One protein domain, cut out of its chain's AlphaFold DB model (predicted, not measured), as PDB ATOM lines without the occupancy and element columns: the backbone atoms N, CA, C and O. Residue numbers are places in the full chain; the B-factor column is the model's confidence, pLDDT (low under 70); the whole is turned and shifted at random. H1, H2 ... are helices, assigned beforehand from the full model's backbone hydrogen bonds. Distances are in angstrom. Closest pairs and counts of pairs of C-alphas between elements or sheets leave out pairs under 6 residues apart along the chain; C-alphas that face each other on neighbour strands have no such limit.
ATOM      1  N   MET A  12     -20.399  19.560  53.874       94.25
ATOM      2  CA  MET A  12     -19.755  19.484  52.569       94.25
ATOM      3  C   MET A  12     -19.905  20.789  51.776       94.25
ATOM      4  O   MET A  12     -20.969  21.413  51.752       94.25
ATOM      5  N   ARG A  13     -18.827  21.197  51.101       96.25
ATOM      6  CA  ARG A  13     -18.749  22.416  50.275       96.25
ATOM      7  C   ARG A  13     -18.174  22.066  48.893       96.25
ATOM      8  O   ARG A  13     -16.986  22.287  48.671       96.25
ATOM      9  N   PRO A  14     -18.960  21.441  47.997       96.88
ATOM     10  CA  PRO A  14     -18.494  21.057  46.667       96.88
ATOM     11  C   PRO A  14     -18.001  22.261  45.863       96.88
ATOM     12  O   PRO A  14     -18.572  23.351  45.934       96.88
ATOM     13  N   SER A  15     -16.981  22.037  45.034       96.88
ATOM     14  CA  SER A  15     -16.616  22.988  43.984       96.88
ATOM     15  C   SER A  15     -17.712  23.054  42.914       96.88
ATOM     16  O   SER A  15     -18.571  22.173  42.823       96.88
ATOM     17  N   ARG A  16     -17.672  24.061  42.031       96.69
ATOM     18  CA  ARG A  16     -18.555  24.085  40.850       96.69
ATOM     19  C   ARG A  16     -18.394  22.822  39.999       96.69
ATOM     20  O   ARG A  16     -19.396  22.304  39.514       96.69
ATOM     21  N   ALA A  17     -17.169  22.318  39.845       96.44
ATOM     22  CA  ALA A  17     -16.896  21.103  39.082       96.44
ATOM     23  C   ALA A  17     -17.546  19.870  39.728       96.44
ATOM     24  O   ALA A  17     -18.199  19.098  39.033       96.44
ATOM     25  N   ASP A  18     -17.440  19.722  41.053       95.75
ATOM     26  CA  ASP A  18     -18.093  18.627  41.783       95.75
ATOM     27  C   ASP A  18     -19.615  18.723  41.705       95.75
ATOM     28  O   ASP A  18     -20.294  17.728  41.470       95.75
ATOM     29  N   PHE A  19     -20.149  19.935  41.859       96.38
ATOM     30  CA  PHE A  19     -21.586  20.187  41.829       96.38
ATOM     31  C   PHE A  19     -22.185  20.051  40.423       96.38
ATOM     32  O   PHE A  19     -23.387  19.880  40.283       96.38
ATOM     33  N   SER A  20     -21.359  20.102  39.375       95.00
ATOM     34  CA  SER A  20     -21.795  19.874  37.989       95.00
ATOM     35  C   SER A  20     -21.874  18.390  37.622       95.00
ATOM     36  O   SER A  20     -22.396  18.058  36.562       95.00
ATOM     37  N   ARG A  21     -21.357  17.491  38.470       93.50
ATOM     38  CA  ARG A  21     -21.492  16.042  38.279       93.50
ATOM     39  C   ARG A  21     -22.836  15.534  38.811       93.50
ATOM     40  O   ARG A  21     -23.430  16.194  39.672       93.50
ATOM     41  N   PRO A  22     -23.297  14.350  38.357       93.50
ATOM     42  CA  PRO A  22     -24.501  13.721  38.886       93.50
ATOM     43  C   PRO A  22     -24.482  13.644  40.415       93.50
ATOM     44  O   PRO A  22     -23.472  13.274  41.021       93.50
ATOM     45  N   PHE A  23     -25.612  13.972  41.041       93.69
ATOM     46  CA  PHE A  23     -25.758  13.992  42.499       93.69
ATOM     47  C   PHE A  23     -25.320  12.671  43.137       93.69
ATOM     48  O   PHE A  23     -24.554  12.667  44.101       93.69
ATOM     49  N   ALA A  24     -25.754  11.551  42.555       93.12
ATOM     50  CA  ALA A  24     -25.438  10.226  43.066       93.12
ATOM     51  C   ALA A  24     -23.925   9.960  43.119       93.12
ATOM     52  O   ALA A  24     -23.447   9.420  44.110       93.12
ATOM     53  N   GLU A  25     -23.144  10.408  42.126       93.88
ATOM     54  CA  GLU A  25     -21.684  10.244  42.152       93.88
ATOM     55  C   GLU A  25     -21.045  10.976  43.333       93.88
ATOM     56  O   GLU A  25     -20.124  10.456  43.969       93.88
ATOM     57  N   TYR A  26     -21.518  12.191  43.623       94.06
ATOM     58  CA  TYR A  26     -21.019  12.969  44.748       94.06
ATOM     59  C   TYR A  26     -21.345  12.273  46.070       94.06
ATOM     60  O   TYR A  26     -20.448  12.019  46.872       94.06
ATOM     61  N   VAL A  27     -22.607  11.888  46.261       93.56
ATOM     62  CA  VAL A  27     -23.084  11.204  47.470       93.56
ATOM     63  C   VAL A  27     -22.373   9.865  47.681       93.56
ATOM     64  O   VAL A  27     -21.917   9.582  48.785       93.56
ATOM     65  N   THR A  28     -22.177   9.066  46.626       93.25
ATOM     66  CA  THR A  28     -21.408   7.816  46.703       93.25
ATOM     67  C   THR A  28     -19.970   8.062  47.161       93.25
ATOM     68  O   THR A  28     -19.450   7.296  47.968       93.25
ATOM     69  N   LYS A  29     -19.307   9.126  46.690       93.69
ATOM     70  CA  LYS A  29     -17.956   9.477  47.162       93.69
ATOM     71  C   LYS A  29     -17.943   9.875  48.639       93.69
ATOM     72  O   LYS A  29     -16.980   9.542  49.324       93.69
ATOM     73  N   VAL A  30     -18.985  10.558  49.122       93.38
ATOM     74  CA  VAL A  30     -19.131  10.904  50.545       93.38
ATOM     75  C   VAL A  30     -19.262   9.639  51.389       93.38
ATOM     76  O   VAL A  30     -18.446   9.432  52.283       93.38
ATOM     77  N   PHE A  31     -20.203   8.750  51.063       93.56
ATOM     78  CA  PHE A  31     -20.425   7.525  51.841       93.56
ATOM     79  C   PHE A  31     -19.277   6.518  51.748       93.56
ATOM     80  O   PHE A  31     -19.027   5.796  52.701       93.56
ATOM     81  N   LYS A  32     -18.500   6.504  50.656       94.94
ATOM     82  CA  LYS A  32     -17.259   5.710  50.600       94.94
ATOM     83  C   LYS A  32     -16.227   6.140  51.647       94.94
ATOM     84  O   LYS A  32     -15.449   5.307  52.094       94.94
ATOM     85  N   LYS A  33     -16.187   7.428  51.999       93.00
ATOM     86  CA  LYS A  33     -15.278   7.970  53.024       93.00
ATOM     87  C   LYS A  33     -15.886   7.925  54.425       93.00
ATOM     88  O   LYS A  33     -15.153   7.803  55.397       93.00
ATOM     89  N   HIS A  34     -17.207   8.037  54.511       91.44
ATOM     90  CA  HIS A  34     -17.961   8.099  55.758       91.44
ATOM     91  C   HIS A  34     -19.156   7.130  55.692       91.44
ATOM     92  O   HIS A  34     -20.290   7.583  55.517       91.44
ATOM     93  N   PRO A  35     -18.920   5.807  55.771       91.31
ATOM     94  CA  PRO A  35     -19.964   4.799  55.557       91.31
ATOM     95  C   PRO A  35     -21.094   4.867  56.591       91.31
ATOM     96  O   PRO A  35     -22.247   4.642  56.240       91.31
ATOM     97  N   ASP A  36     -20.781   5.261  57.827       89.56
ATOM     98  CA  ASP A  36     -21.733   5.289  58.948       89.56
ATOM     99  C   ASP A  36     -22.382   6.666  59.176       89.56
ATOM    100  O   ASP A  36     -22.992   6.932  60.217       89.56
ATOM    101  N   LEU A  37     -22.229   7.591  58.223       89.38
ATOM    102  CA  LEU A  37     -22.760   8.945  58.345       89.38
ATOM    103  C   LEU A  37     -24.291   8.937  58.170       89.38
ATOM    104  O   LEU A  37     -24.771   8.575  57.102       89.38
ATOM    105  N   PRO A  38     -25.102   9.361  59.156       87.62
ATOM    106  CA  PRO A  38     -26.558   9.305  59.028       87.62
ATOM    107  C   PRO A  38     -27.124  10.479  58.224       87.62
ATOM    108  O   PRO A  38     -28.184  10.362  57.624       87.62
ATOM    109  N   MET A  39     -26.448  11.631  58.245       90.50
ATOM    110  CA  MET A  39     -26.825  12.831  57.503       90.50
ATOM    111  C   MET A  39     -25.613  13.742  57.324       90.50
ATOM    112  O   MET A  39     -24.692  13.733  58.140       90.50
ATOM    113  N   PHE A  40     -25.644  14.575  56.291       93.38
ATOM    114  CA  PHE A  40     -24.676  15.649  56.096       93.38
ATOM    115  C   PHE A  40     -25.328  16.834  55.400       93.38
ATOM    116  O   PHE A  40     -26.308  16.697  54.669       93.38
ATOM    117  N   LYS A  41     -24.760  18.017  55.614       94.69
ATOM    118  CA  LYS A  41     -25.202  19.250  54.968       94.69
ATOM    119  C   LYS A  41     -24.353  19.508  53.735       94.69
ATOM    120  O   LYS A  41     -23.132  19.439  53.807       94.69
ATOM    121  N   VAL A  42     -24.975  19.899  52.628       95.75
ATOM    122  CA  VAL A  42     -24.263  20.420  51.454       95.75
ATOM    123  C   VAL A  42     -24.543  21.911  51.336       95.75
ATOM    124  O   VAL A  42     -25.696  22.327  51.245       95.75
ATOM    125  N   LYS A  43     -23.492  22.731  51.335       96.25
ATOM    126  CA  LYS A  43     -23.581  24.142  50.946       96.25
ATOM    127  C   LYS A  43     -23.197  24.238  49.464       96.25
ATOM    128  O   LYS A  43     -22.046  23.935  49.151       96.25
ATOM    129  N   PRO A  44     -24.121  24.606  48.556       97.00
ATOM    130  CA  PRO A  44     -23.807  24.683  47.132       97.00
ATOM    131  C   PRO A  44     -22.733  25.754  46.859       97.00
ATOM    132  O   PRO A  44     -22.545  26.652  47.688       97.00
ATOM    133  N   PRO A  45     -22.040  25.691  45.704       97.31
ATOM    134  CA  PRO A  45     -21.053  26.696  45.323       97.31
ATOM    135  C   PRO A  45     -21.632  28.113  45.372       97.31
ATOM    136  O   PRO A  45     -22.795  28.330  45.017       97.31
ATOM    137  N   ALA A  46     -20.813  29.089  45.767       95.94
ATOM    138  CA  ALA A  46     -21.223  30.489  45.810       95.94
ATOM    139  C   ALA A  46     -21.801  30.943  44.456       95.94
ATOM    140  O   ALA A  46     -21.281  30.605  43.394       95.94
ATOM    141  N   GLY A  47     -22.907  31.689  44.501       93.50
ATOM    142  CA  GLY A  47     -23.605  32.174  43.308       93.50
ATOM    143  C   GLY A  47     -24.537  31.159  42.634       93.50
ATOM    144  O   GLY A  47     -25.347  31.567  41.801       93.50
ATOM    145  N   TRP A  48     -24.501  29.872  43.004       96.06
ATOM    146  CA  TRP A  48     -25.488  28.910  42.512       96.06
ATOM    147  C   TRP A  48     -26.886  29.244  43.043       96.06
ATOM    148  O   TRP A  48     -27.060  29.575  44.218       96.06
ATOM    149  N   ARG A  49     -27.897  29.142  42.175       95.06
ATOM    150  CA  ARG A  49     -29.304  29.355  42.529       95.06
ATOM    151  C   ARG A  49     -30.178  28.295  41.852       95.06
ATOM    152  O   ARG A  49     -30.012  28.085  40.651       95.06
ATOM    153  N   PHE A 141     -40.177  24.682  43.127       94.38
ATOM    154  CA  PHE A 141     -39.767  26.052  42.844       94.38
ATOM    155  C   PHE A 141     -38.449  26.142  42.071       94.38
ATOM    156  O   PHE A 141     -38.020  27.250  41.751       94.38
ATOM    157  N   PHE A 142     -37.833  25.011  41.724       95.31
ATOM    158  CA  PHE A 142     -36.679  24.989  40.830       95.31
ATOM    159  C   PHE A 142     -37.088  25.447  39.425       95.31
ATOM    160  O   PHE A 142     -38.251  25.334  39.023       95.31
ATOM    161  N   ASP A 143     -36.137  25.980  38.665       94.12
ATOM    162  CA  ASP A 143     -36.313  26.119  37.222       94.12
ATOM    163  C   ASP A 143     -36.328  24.739  36.555       94.12
ATOM    164  O   ASP A 143     -35.745  23.774  37.058       94.12
ATOM    165  N   ASP A 144     -37.011  24.637  35.413       91.44
ATOM    166  CA  ASP A 144     -37.142  23.360  34.702       91.44
ATOM    167  C   ASP A 144     -35.781  22.842  34.227       91.44
ATOM    168  O   ASP A 144     -35.535  21.638  34.216       91.44
ATOM    169  N   LYS A 145     -34.869  23.765  33.901       91.06
ATOM    170  CA  LYS A 145     -33.474  23.482  33.574       91.06
ATOM    171  C   LYS A 145     -32.566  24.395  34.386       91.06
ATOM    172  O   LYS A 145     -32.777  25.604  34.438       91.06
ATOM    173  N   LEU A 146     -31.546  23.801  34.995       93.00
ATOM    174  CA  LEU A 146     -30.451  24.526  35.632       93.00
ATOM    175  C   LEU A 146     -29.272  24.593  34.659       93.00
ATOM    176  O   LEU A 146     -29.069  23.670  33.878       93.00
ATOM    177  N   GLU A 147     -28.472  25.657  34.729       91.94
ATOM    178  CA  GLU A 147     -27.211  25.740  33.971       91.94
ATOM    179  C   GLU A 147     -26.217  24.658  34.418       91.94
ATOM    180  O   GLU A 147     -25.500  24.084  33.607       91.94
ATOM    181  N   TYR A 148     -26.180  24.398  35.724       94.00
ATOM    182  CA  TYR A 148     -25.422  23.328  36.360       94.00
ATOM    183  C   TYR A 148     -25.987  23.084  37.765       94.00
ATOM    184  O   TYR A 148     -26.755  23.900  38.295       94.00
ATOM    185  N   GLY A 149     -25.564  21.997  38.406       95.12
ATOM    186  CA  GLY A 149     -26.008  21.660  39.753       95.12
ATOM    187  C   GLY A 149     -27.129  20.639  39.781       95.12
ATOM    188  O   GLY A 149     -27.613  20.162  38.757       95.12
ATOM    189  N   TRP A 150     -27.551  20.307  40.992       95.00
ATOM    190  CA  TRP A 150     -28.529  19.253  41.223       95.00
ATOM    191  C   TRP A 150     -29.944  19.822  41.214       95.00
ATOM    192  O   TRP A 150     -30.287  20.659  42.048       95.00
ATOM    193  N   ASN A 151     -30.772  19.369  40.271       93.94
ATOM    194  CA  ASN A 151     -32.179  19.746  40.211       93.94
ATOM    195  C   ASN A 151     -33.024  18.729  40.987       93.94
ATOM    196  O   ASN A 151     -33.047  17.557  40.633       93.94
ATOM    197  N   LEU A 152     -33.769  19.153  42.010       91.19
ATOM    198  CA  LEU A 152     -34.632  18.236  42.773       91.19
ATOM    199  C   LEU A 152     -35.828  17.711  41.963       91.19
ATOM    200  O   LEU A 152     -36.396  16.684  42.312       91.19
ATOM    201  N   ARG A 153     -36.186  18.371  40.851       87.94
ATOM    202  CA  ARG A 153     -37.134  17.825  39.857       87.94
ATOM    203  C   ARG A 153     -36.583  16.584  39.167       87.94
ATOM    204  O   ARG A 153     -37.320  15.846  38.520       87.94
ATOM    205  N   GLY A 154     -35.271  16.396  39.249       86.31
ATOM    206  CA  GLY A 154     -34.595  15.330  38.570       86.31
ATOM    207  C   GLY A 154     -33.137  15.193  38.945       86.31
ATOM    208  O   GLY A 154     -32.278  15.817  38.328       86.31
ATOM    209  N   LEU A 155     -32.871  14.328  39.918       87.12
ATOM    210  CA  LEU A 155     -31.517  14.017  40.344       87.12
ATOM    211  C   LEU A 155     -30.911  12.946  39.436       87.12
ATOM    212  O   LEU A 155     -31.314  11.782  39.450       87.12
ATOM    213  N   ASP A 156     -29.935  13.350  38.631       78.69
ATOM    214  CA  ASP A 156     -29.237  12.438  37.731       78.69
ATOM    215  C   ASP A 156     -28.381  11.425  38.498       78.69
ATOM    216  O   ASP A 156     -27.802  11.713  39.552       78.69
ATOM    217  N   GLY A 157     -28.314  10.207  37.954       75.56
ATOM    218  CA  GLY A 157     -27.576   9.088  38.542       75.56
ATOM    219  C   GLY A 157     -28.275   8.398  39.719       75.56
ATOM    220  O   GLY A 157     -27.758   7.404  40.215       75.56
ATOM    221  N   CYS A 158     -29.442   8.873  40.168       80.56
ATOM    222  CA  CYS A 158     -30.211   8.189  41.207       80.56
ATOM    223  C   CYS A 158     -30.787   6.854  40.703       80.56
ATOM    224  O   CYS A 158     -31.330   6.778  39.598       80.56
ATOM    225  N   LEU A 159     -30.733   5.822  41.555       81.06
ATOM    226  CA  LEU A 159     -31.169   4.456  41.236       81.06
ATOM    227  C   LEU A 159     -32.608   4.402  40.706       81.06
ATOM    228  O   LEU A 159     -32.874   3.719  39.724       81.06
ATOM    229  N   LEU A 160     -33.525   5.174  41.299       80.81
ATOM    230  CA  LEU A 160     -34.934   5.210  40.885       80.81
ATOM    231  C   LEU A 160     -35.105   5.613  39.410       80.81
ATOM    232  O   LEU A 160     -35.960   5.073  38.713       80.81
ATOM    233  N   ARG A 161     -34.246   6.505  38.906       78.69
ATOM    234  CA  ARG A 161     -34.244   6.896  37.491       78.69
ATOM    235  C   ARG A 161     -33.592   5.855  36.598       78.69
ATOM    236  O   ARG A 161     -34.108   5.580  35.519       78.69
ATOM    237  N   GLN A 162     -32.490   5.259  37.048       81.38
ATOM    238  CA  GLN A 162     -31.826   4.177  36.314       81.38
ATOM    239  C   GLN A 162     -32.764   2.978  36.119       81.38
ATOM    240  O   GLN A 162     -32.817   2.404  35.036       81.38
ATOM    241  N   MET A 163     -33.565   2.672  37.141       85.12
ATOM    242  CA  MET A 163     -34.559   1.598  37.141       85.12
ATOM    243  C   MET A 163     -35.878   1.976  36.449       85.12
ATOM    244  O   MET A 163     -36.785   1.150  36.404       85.12
ATOM    245  N   ARG A 164     -36.002   3.199  35.908       84.69
ATOM    246  CA  ARG A 164     -37.217   3.709  35.242       84.69
ATOM    247  C   ARG A 164     -38.483   3.541  36.094       84.69
ATOM    248  O   ARG A 164     -39.540   3.180  35.578       84.69
TER     249      ARG A 164
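AT A GLANCE: This is residues 12 to 49 and 141 to 164 of the 189 residues of the protein "Jumonji domain-containing protein 2" of Monoraphidium neglectum (UniProt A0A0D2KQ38). This is a domain with little regular structure: one longer helix, H2, with short H1 close to its first part, and two long stretches without named elements, residues 34 to 49, which follow H2 and end at a cut, and residues 141 to 158, which lead to short H3. Residues 31 to 39, including the last turn of H2, stick out. The 62 printed residues hold H1, H2 and H3 in that order, 19 residues in all, class all helix. The whole is only just compact, close to loose, with a radius of gyration of the C-alphas of 12.3 A, spanning 34 by 33 by 20 A.

HOW THE PARTS SIT: Start at H2, residues 23 to 33, where 6 of 7 O i to N i+4 pairs are within hydrogen-bond range. H1, residues 16 to 19, is close but not clearly touching; their closest C-alphas, of Asp 18 and Tyr 26, are 7.0 A apart. H3, residues 159 to 162, is apart from H1, and only just apart from H2, at 8.3 A between closest C-alphas. H1 and H3 are too short for such O to N pairs.

IN THESE COORDINATES: Find C-alpha 23 at (-25.758, 13.992, 42.499); H2 runs 16.0 A to C-alpha 33. H1, 5.0 A long, begins at (-18.555, 24.085, 40.850); H3, also 5.0 A, ends at (-31.826, 4.177, 36.314).

THE WHOLE: Residues 50 to 140 are not printed; C-alphas 49 and 141 are 11.0 A apart. The link H1 to H2 is tight; H2 to H3 crosses the cut. No printed residue is under 70 in pLDDT.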